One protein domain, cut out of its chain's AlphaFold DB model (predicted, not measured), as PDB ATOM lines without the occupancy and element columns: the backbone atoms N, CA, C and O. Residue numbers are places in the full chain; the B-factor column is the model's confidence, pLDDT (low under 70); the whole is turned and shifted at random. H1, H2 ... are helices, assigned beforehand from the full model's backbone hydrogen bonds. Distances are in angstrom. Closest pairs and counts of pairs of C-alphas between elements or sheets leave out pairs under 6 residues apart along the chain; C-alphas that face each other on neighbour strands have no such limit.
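What this domain is: This is residues 36 to 106 of the 106 residues of an uncharacterized protein of Brassica oleracea (UniProt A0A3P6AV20). The domain has little regular structure: it is a rounded body of winding loops, with two short helices, H1 and H2, set toward opposite ends of its length. The long stretch from residue 53 to 83 loops between them, and residues 92 to 106 run from H2 back toward the side of H1. The printed part has 71 residues, with two named helices, H1 then H2, and no named strand; the class is all helix, though the named elements hold only 12 residues. It is compact, with a radius of gyration of the C-alphas of 11.7 A, and spans 33 by 28 by 22 A.

Where its parts are: Residues 36 to 48 come first, with C-alpha 36 at (295.156, 295.522, 181.165). H1, residues 49 to 52, begins at C-alpha 49 (295.803, 277.654, 177.414). H2, residues 84 to 91, is 11.0 A long and ends at C-alpha 91 (303.617, 298.016, 171.677).

How they stand to each other: H1 and H2 are apart. In H2 every O i to N i+4 pair is within hydrogen-bond range; H1 is too short for such a pair.

The domain as a whole: The C-alphas farthest apart, of Leu 56 and Trp 93, are 34.3 A apart. The printed part has no cut. The link from H1 to H2 is long, 31 residues. Residues 104 to 106 have pLDDT under 70.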
ATOM      1  N   ALA A  36     295.421 296.948 181.222       84.69
ATOM      2  CA  ALA A  36     295.156 295.522 181.165       84.69
ATOM      3  C   ALA A  36     294.873 295.137 179.714       84.69
ATOM      4  O   ALA A  36     294.166 295.854 179.003       84.69
ATOM      5  N   LEU A  37     295.417 294.000 179.284       86.94
ATOM      6  CA  LEU A  37     295.151 293.423 177.973       86.94
ATOM      7  C   LEU A  37     294.287 292.177 178.154       86.94
ATOM      8  O   LEU A  37     294.752 291.160 178.661       86.94
ATOM      9  N   PHE A  38     293.031 292.271 177.726       89.19
ATOM     10  CA  PHE A  38     292.119 291.135 177.661       89.19
ATOM     11  C   PHE A  38     292.046 290.651 176.218       89.19
ATOM     12  O   PHE A  38     291.729 291.425 175.315       89.19
ATOM     13  N   VAL A  39     292.347 289.373 176.008       88.19
ATOM     14  CA  VAL A  39     292.322 288.740 174.691       88.19
ATOM     15  C   VAL A  39     291.265 287.650 174.696       88.19
ATOM     16  O   VAL A  39     291.308 286.736 175.517       88.19
ATOM     17  N   PHE A  40     290.339 287.744 173.747       89.81
ATOM     18  CA  PHE A  40     289.348 286.719 173.444       89.81
ATOM     19  C   PHE A  40     289.535 286.294 171.991       89.81
ATOM     20  O   PHE A  40     289.800 287.141 171.136       89.81
ATOM     21  N   GLY A  41     289.397 285.004 171.702       88.56
ATOM     22  CA  GLY A  41     289.578 284.491 170.350       88.56
ATOM     23  C   GLY A  41     289.629 282.971 170.293       88.56
ATOM     24  O   GLY A  41     289.193 282.289 171.221       88.56
ATOM     25  N   ASP A  42     290.160 282.475 169.181       83.56
ATOM     26  CA  ASP A  42     290.433 281.064 168.920       83.56
ATOM     27  C   ASP A  42     291.927 280.732 169.107       83.56
ATOM     28  O   ASP A  42     292.693 281.492 169.711       83.56
ATOM     29  N   SER A  43     292.353 279.600 168.541       82.44
ATOM     30  CA  SER A  43     293.724 279.103 168.611       82.44
ATOM     31  C   SER A  43     294.806 280.068 168.134       82.44
ATOM     32  O   SER A  43     295.940 279.982 168.593       82.44
ATOM     33  N   LEU A  44     294.487 281.004 167.238       86.00
ATOM     34  CA  LEU A  44     295.440 281.987 166.719       86.00
ATOM     35  C   LEU A  44     295.778 283.090 167.733       86.00
ATOM     36  O   LEU A  44     296.789 283.780 167.576       86.00
ATOM     37  N   PHE A  45     294.946 283.266 168.761       88.25
ATOM     38  CA  PHE A  45     295.047 284.363 169.724       88.25
ATOM     39  C   PHE A  45     295.382 283.899 171.144       88.25
ATOM     40  O   PHE A  45     295.497 284.732 172.039       88.25
ATOM     41  N   GLU A  46     295.549 282.600 171.384       84.62
ATOM     42  CA  GLU A  46     295.814 282.074 172.721       84.62
ATOM     43  C   GLU A  46     297.308 281.855 173.009       84.62
ATOM     44  O   GLU A  46     298.091 281.413 172.170       84.62
ATOM     45  N   ALA A  47     297.710 282.135 174.250       89.56
ATOM     46  CA  ALA A  47     299.095 282.042 174.709       89.56
ATOM     47  C   ALA A  47     299.478 280.653 175.265       89.56
ATOM     48  O   ALA A  47     300.433 280.553 176.033       89.56
ATOM     49  N   GLY A  48     298.748 279.593 174.894       90.06
ATOM     50  CA  GLY A  48     299.015 278.219 175.341       90.06
ATOM     51  C   GLY A  48     298.049 277.649 176.383       90.06
ATOM     52  O   GLY A  48     298.412 276.707 177.085       90.06
ATOM     53  N   ASN A  49     296.822 278.172 176.487       89.00
ATOM     54  CA  ASN A  49     295.803 277.654 177.414       89.00
ATOM     55  C   ASN A  49     295.493 276.172 177.166       89.00
ATOM     56  O   ASN A  49     295.373 275.402 178.121       89.00
ATOM     57  N   ASN A  50     295.457 275.753 175.897       88.81
ATOM     58  CA  ASN A  50     295.193 274.365 175.510       88.81
ATOM     59  C   ASN A  50     296.182 273.335 176.071       88.81
ATOM     60  O   ASN A  50     295.855 272.149 176.108       88.81
ATOM     61  N   ASN A  51     297.359 273.760 176.541       89.12
ATOM     62  CA  ASN A  51     298.331 272.871 177.178       89.12
ATOM     63  C   ASN A  51     297.883 272.381 178.565       89.12
ATOM     64  O   ASN A  51     298.431 271.397 179.057       89.12
ATOM     65  N   TYR A  52     296.915 273.059 179.187       87.69
ATOM     66  CA  TYR A  52     296.480 272.822 180.568       87.69
ATOM     67  C   TYR A  52     295.040 272.302 180.670       87.69
ATOM     68  O   TYR A  52     294.518 272.149 181.770       87.69
ATOM     69  N   VAL A  53     294.397 272.020 179.536       84.94
ATOM     70  CA  VAL A  53     293.088 271.357 179.470       84.94
ATOM     71  C   VAL A  53     293.219 269.997 178.800       84.94
ATOM     72  O   VAL A  53     294.134 269.751 178.003       84.94
ATOM     73  N   ASP A  54     292.264 269.115 179.084       83.19
ATOM     74  CA  ASP A  54     292.106 267.827 178.405       83.19
ATOM     75  C   ASP A  54     291.539 268.019 176.990       83.19
ATOM     76  O   ASP A  54     290.436 267.606 176.642       83.19
ATOM     77  N   SER A  55     292.322 268.707 176.163       74.88
ATOM     78  CA  SER A  55     292.128 268.862 174.729       74.88
ATOM     79  C   SER A  55     292.694 267.655 173.974       74.88
ATOM     80  O   SER A  55     293.625 266.989 174.441       74.88
ATOM     81  N   LEU A  56     292.163 267.376 172.774       82.06
ATOM     82  CA  LEU A  56     292.791 266.389 171.889       82.06
ATOM     83  C   LEU A  56     294.246 266.812 171.612       82.06
ATOM     84  O   LEU A  56     294.494 268.007 171.430       82.06
ATOM     85  N   PRO A  57     295.199 265.868 171.499       79.06
ATOM     86  CA  PRO A  57     296.615 266.188 171.299       79.06
ATOM     87  C   PRO A  57     296.893 267.153 170.136       79.06
ATOM     88  O   PRO A  57     297.814 267.954 170.224       79.06
ATOM     89  N   GLY A  58     296.074 267.121 169.078       82.25
ATOM     90  CA  GLY A  58     296.196 268.015 167.920       82.25
ATOM     91  C   GLY A  58     295.884 269.493 168.190       82.25
ATOM     92  O   GLY A  58     296.231 270.331 167.368       82.25
ATOM     93  N   PHE A  59     295.260 269.829 169.323       84.81
ATOM     94  CA  PHE A  59     294.966 271.215 169.714       84.81
ATOM     95  C   PHE A  59     296.015 271.812 170.659       84.81
ATOM     96  O   PHE A  59     295.942 272.994 171.004       84.81
ATOM     97  N   ARG A  60     297.007 271.016 171.078       89.38
ATOM     98  CA  ARG A  60     298.129 271.485 171.892       89.38
ATOM     99  C   ARG A  60     299.251 271.953 170.982       89.38
ATOM    100  O   ARG A  60     299.663 271.246 170.070       89.38
ATOM    101  N   SER A  61     299.781 273.135 171.270       88.88
ATOM    102  CA  SER A  61     300.893 273.723 170.510       88.88
ATOM    103  C   SER A  61     302.198 273.731 171.304       88.88
ATOM    104  O   SER A  61     303.064 274.580 171.107       88.88
ATOM    105  N   ASN A  62     302.355 272.758 172.202       89.19
ATOM    106  CA  ASN A  62     303.572 272.493 172.970       89.19
ATOM    107  C   ASN A  62     304.537 271.520 172.264       89.19
ATOM    108  O   ASN A  62     305.368 270.890 172.917       89.19
ATOM    109  N   CYS A  63     304.449 271.397 170.940       90.56
ATOM    110  CA  CYS A  63     305.344 270.582 170.128       90.56
ATOM    111  C   CYS A  63     306.354 271.444 169.358       90.56
ATOM    112  O   CYS A  63     306.075 272.567 168.942       90.56
ATOM    113  N   TRP A  64     307.552 270.902 169.149       89.69
ATOM    114  CA  TRP A  64     308.519 271.487 168.223       89.69
ATOM    115  C   TRP A  64     307.944 271.459 166.793       89.69
ATOM    116  O   TRP A  64     307.376 270.431 166.420       89.69
ATOM    117  N   PRO A  65     308.077 272.523 165.973       92.38
ATOM    118  CA  PRO A  65     308.994 273.665 166.091       92.38
ATOM    119  C   PRO A  65     308.412 274.932 166.740       92.38
ATOM    120  O   PRO A  65     309.008 276.003 166.605       92.38
ATOM    121  N   ASN A  66     307.275 274.853 167.433       91.88
ATOM    122  CA  ASN A  66     306.647 276.045 167.997       91.88
ATOM    123  C   ASN A  66     307.558 276.726 169.028       91.88
ATOM    124  O   ASN A  66     308.270 276.070 169.789       91.88
ATOM    125  N   GLY A  67     307.558 278.057 169.022       93.00
ATOM    126  CA  GLY A  67     308.407 278.889 169.876       93.00
ATOM    127  C   GLY A  67     309.914 278.876 169.567       93.00
ATOM    128  O   GLY A  67     310.654 279.605 170.229       93.00
ATOM    129  N   LYS A  68     310.390 278.125 168.562       94.56
ATOM    130  CA  LYS A  68     311.806 278.049 168.162       94.56
ATOM    131  C   LYS A  68     312.476 279.409 167.913       94.56
ATOM    132  O   LYS A  68     313.616 279.588 168.331       94.56
ATOM    133  N   SER A  69     311.821 280.335 167.216       95.00
ATOM    134  CA  SER A  69     312.436 281.588 166.753       95.00
ATOM    135  C   SER A  69     312.591 282.632 167.860       95.00
ATOM    136  O   SER A  69     313.547 283.402 167.844       95.00
ATOM    137  N   THR A  70     311.672 282.656 168.832       93.44
ATOM    138  CA  THR A  70     311.627 283.693 169.881       93.44
ATOM    139  C   THR A  70     311.934 283.151 171.274       93.44
ATOM    140  O   THR A  70     312.679 283.771 172.025       93.44
ATOM    141  N   PHE A  71     311.338 282.017 171.641       93.62
ATOM    142  CA  PHE A  71     311.355 281.498 173.012       93.62
ATOM    143  C   PHE A  71     312.361 280.361 173.197       93.62
ATOM    144  O   PHE A  71     312.779 280.104 174.317       93.62
ATOM    145  N   GLN A  72     312.766 279.702 172.105       94.50
ATOM    146  CA  GLN A  72     313.635 278.518 172.073       94.50
ATOM    147  C   GLN A  72     313.021 277.258 172.717       94.50
ATOM    148  O   GLN A  72     313.692 276.235 172.831       94.50
ATOM    149  N   PHE A  73     311.736 277.295 173.074       92.62
ATOM    150  CA  PHE A  73     310.952 276.146 173.528       92.62
ATOM    151  C   PHE A  73     309.465 276.318 173.160       92.62
ATOM    152  O   PHE A  73     309.007 277.455 172.999       92.62
ATOM    153  N   PRO A  74     308.685 275.224 173.053       91.56
ATOM    154  CA  PRO A  74     307.254 275.308 172.767       91.56
ATOM    155  C   PRO A  74     306.466 275.936 173.921       91.56
ATOM    156  O   PRO A  74     306.339 275.354 174.996       91.56
ATOM    157  N   THR A  75     305.900 277.122 173.690       90.56
ATOM    158  CA  THR A  75     305.115 277.863 174.697       90.56
ATOM    159  C   THR A  75     303.623 277.527 174.680       90.56
ATOM    160  O   THR A  75     302.900 277.925 175.587       90.56
ATOM    161  N   GLY A  76     303.137 276.806 173.663       91.19
ATOM    162  CA  GLY A  76     301.702 276.629 173.415       91.19
ATOM    163  C   GLY A  76     301.094 277.636 172.440       91.19
ATOM    164  O   GLY A  76     299.907 277.533 172.150       91.19
ATOM    165  N   ARG A  77     301.881 278.576 171.908       92.88
ATOM    166  CA  ARG A  77     301.478 279.421 170.775       92.88
ATOM    167  C   ARG A  77     301.525 278.602 169.483       92.88
ATOM    168  O   ARG A  77     302.495 277.882 169.257       92.88
ATOM    169  N   VAL A  78     300.519 278.755 168.621       91.44
ATOM    170  CA  VAL A  78     300.420 278.126 167.282       91.44
ATOM    171  C   VAL A  78     301.372 278.768 166.254       91.44
ATOM    172  O   VAL A  78     301.001 279.064 165.121       91.44
ATOM    173  N   SER A  79     302.603 279.065 166.665       92.50
ATOM    174  CA  SER A  79     303.617 279.746 165.861       92.50
ATOM    175  C   SER A  79     305.017 279.303 166.284       92.50
ATOM    176  O   SER A  79     305.253 278.921 167.433       92.50
ATOM    177  N   ASP A  80     305.978 279.402 165.367       93.12
ATOM    178  CA  ASP A  80     307.401 279.234 165.662       93.12
ATOM    179  C   ASP A  80     307.949 280.348 166.572       93.12
ATOM    180  O   ASP A  80     309.043 280.206 167.108       93.12
ATOM    181  N   GLY A  81     307.197 281.427 166.803       93.06
ATOM    182  CA  GLY A  81     307.596 282.546 167.646       93.06
ATOM    183  C   GLY A  81     306.417 283.259 168.294       93.06
ATOM    184  O   GLY A  81     305.559 282.640 168.927       93.06
ATOM    185  N   ARG A  82     306.426 284.591 168.191       94.06
ATOM    186  CA  ARG A  82     305.376 285.474 168.708       94.06
ATOM    187  C   ARG A  82     304.128 285.430 167.830       94.06
ATOM    188  O   ARG A  82     304.223 285.379 166.606       94.06
ATOM    189  N   ILE A  83     302.963 285.527 168.459       93.69
ATOM    190  CA  ILE A  83     301.667 285.700 167.783       93.69
ATOM    191  C   ILE A  83     301.211 287.163 167.858       93.69
ATOM    192  O   ILE A  83     301.794 287.967 168.582       93.69
ATOM    193  N   MET A  84     300.158 287.530 167.120       94.31
ATOM    194  CA  MET A  84     299.680 288.920 166.999       94.31
ATOM    195  C   MET A  84     299.534 289.638 168.356       94.31
ATOM    196  O   MET A  84     299.920 290.797 168.497       94.31
ATOM    197  N   ILE A  85     299.023 288.939 169.371       94.31
ATOM    198  CA  ILE A  85     298.788 289.501 170.710       94.31
ATOM    199  C   ILE A  85     300.075 289.836 171.468       94.31
ATOM    200  O   ILE A  85     300.072 290.757 172.280       94.31
ATOM    201  N   ASP A  86     301.182 289.152 171.174       94.31
ATOM    202  CA  ASP A  86     302.482 289.438 171.781       94.31
ATOM    203  C   ASP A  86     303.026 290.774 171.270       94.31
ATOM    204  O   ASP A  86     303.567 291.560 172.044       94.31
ATOM    205  N   PHE A  87     302.826 291.064 169.980       94.69
ATOM    206  CA  PHE A  87     303.183 292.360 169.411       94.69
ATOM    207  C   PHE A  87     302.305 293.472 169.988       94.69
ATOM    208  O   PHE A  87     302.820 294.539 170.304       94.69
ATOM    209  N   ILE A  88     301.002 293.241 170.177       93.94
ATOM    210  CA  ILE A  88     300.118 294.227 170.823       93.94
ATOM    211  C   ILE A  88     300.585 294.513 172.255       93.94
ATOM    212  O   ILE A  88     300.695 295.681 172.627       93.94
ATOM    213  N   ALA A  89     300.899 293.474 173.034       92.44
ATOM    214  CA  ALA A  89     301.422 293.624 174.390       92.44
ATOM    215  C   ALA A  89     302.733 294.425 174.399       92.44
ATOM    216  O   ALA A  89     302.855 295.391 175.148       92.44
ATOM    217  N   GLU A  90     303.669 294.103 173.505       93.31
ATOM    218  CA  GLU A  90     304.946 294.810 173.367       93.31
ATOM    219  C   GLU A  90     304.761 296.297 173.021       93.31
ATOM    220  O   GLU A  90     305.351 297.156 173.673       93.31
ATOM    221  N   HIS A  91     303.896 296.623 172.056       93.50
ATOM    222  CA  HIS A  91     303.617 298.016 171.677       93.50
ATOM    223  C   HIS A  91     302.871 298.789 172.775       93.50
ATOM    224  O   HIS A  91     302.989 300.013 172.858       93.50
ATOM    225  N   ALA A  92     302.111 298.084 173.614       90.56
ATOM    226  CA  ALA A  92     301.444 298.635 174.786       90.56
ATOM    227  C   ALA A  92     302.347 298.678 176.034       90.56
ATOM    228  O   ALA A  92     301.879 299.103 177.089       90.56
ATOM    229  N   TRP A  93     303.621 298.271 175.927       91.25
ATOM    230  CA  TRP A  93     304.569 298.179 177.046       91.25
ATOM    231  C   TRP A  93     304.081 297.261 178.177       91.25
ATOM    232  O   TRP A  93     304.330 297.504 179.358       91.25
ATOM    233  N   LEU A  94     303.371 296.196 177.804       90.25
ATOM    234  CA  LEU A  94     302.851 295.164 178.692       90.25
ATOM    235  C   LEU A  94     303.707 293.893 178.610       90.25
ATOM    236  O   LEU A  94     304.298 293.607 177.564       90.25
ATOM    237  N   PRO A  95     303.776 293.101 179.694       91.25
ATOM    238  CA  PRO A  95     304.407 291.791 179.637       91.25
ATOM    239  C   PRO A  95     303.664 290.877 178.657       91.25
ATOM    240  O   PRO A  95     302.458 291.018 178.436       91.25
ATOM    241  N   LEU A  96     304.382 289.900 178.099       91.38
ATOM    242  CA  LEU A  96     303.759 288.864 177.282       91.38
ATOM    243  C   LEU A  96     302.723 288.098 178.102       91.38
ATOM    244  O   LEU A  96     302.953 287.768 179.266       91.38
ATOM    245  N   LEU A  97     301.596 287.795 177.463       89.19
ATOM    246  CA  LEU A  97     300.500 287.102 178.120       89.19
ATOM    247  C   LEU A  97     300.931 285.673 178.492       89.19
ATOM    248  O   LEU A  97     301.382 284.927 177.607       89.19
ATOM    249  N   PRO A  98     300.808 285.283 179.774       90.06
ATOM    250  CA  PRO A  98     300.979 283.899 180.176       90.06
ATOM    251  C   PRO A  98     299.735 283.072 179.806       90.06
ATOM    252  O   PRO A  98     298.655 283.632 179.594       90.06
ATOM    253  N   PRO A  99     299.843 281.734 179.764       89.31
ATOM    254  CA  PRO A  99     298.670 280.875 179.734       89.31
ATOM    255  C   PRO A  99     297.809 281.100 180.989       89.31
ATOM    256  O   PRO A  99     298.278 280.943 182.114       89.31
ATOM    257  N   ASN A 100     296.529 281.412 180.799       85.56
ATOM    258  CA  ASN A 100     295.546 281.659 181.859       85.56
ATOM    259  C   ASN A 100     295.327 280.440 182.774       85.56
ATOM    260  O   ASN A 100     294.913 280.572 183.921       85.56
ATOM    261  N   LEU A 101     295.582 279.239 182.252       85.69
ATOM    262  CA  LEU A 101     295.374 277.973 182.955       85.69
ATOM    263  C   LEU A 101     296.672 277.376 183.521       85.69
ATOM    264  O   LEU A 101     296.671 276.242 183.993       85.69
ATOM    265  N   GLN A 102     297.787 278.113 183.479       84.12
ATOM    266  CA  GLN A 102     299.054 277.635 184.024       84.12
ATOM    267  C   GLN A 102     299.006 277.579 185.567       84.12
ATOM    268  O   GLN A 102     298.771 278.607 186.209       84.12
ATOM    269  N   PRO A 103     299.301 276.422 186.193       74.81
ATOM    270  CA  PRO A 103     299.321 276.280 187.647       74.81
ATOM    271  C   PRO A 103     300.579 276.944 188.228       74.81
ATOM    272  O   PRO A 103     301.614 276.304 188.371       74.81
ATOM    273  N   CYS A 104     300.499 278.256 188.466       65.62
ATOM    274  CA  CYS A 104     301.447 279.101 189.221       65.62
ATOM    275  C   CYS A 104     300.984 280.580 189.256       65.62
ATOM    276  O   CYS A 104     301.503 281.370 190.037       65.62
ATOM    277  N   LEU A 105     300.040 280.974 188.387       54.09
ATOM    278  CA  LEU A 105     299.652 282.374 188.148       54.09
ATOM    279  C   LEU A 105     298.216 282.724 188.590       54.09
ATOM    280  O   LEU A 105     297.656 283.700 188.095       54.09
ATOM    281  N   GLN A 106     297.630 281.948 189.509       43.47
ATOM    282  CA  GLN A 106     296.338 282.258 190.142       43.47
ATOM    283  C   GLN A 106     296.513 282.739 191.579       43.47
ATOM    284  O   GLN A 106     297.361 282.153 192.288       43.47
TER     285      GLN A 106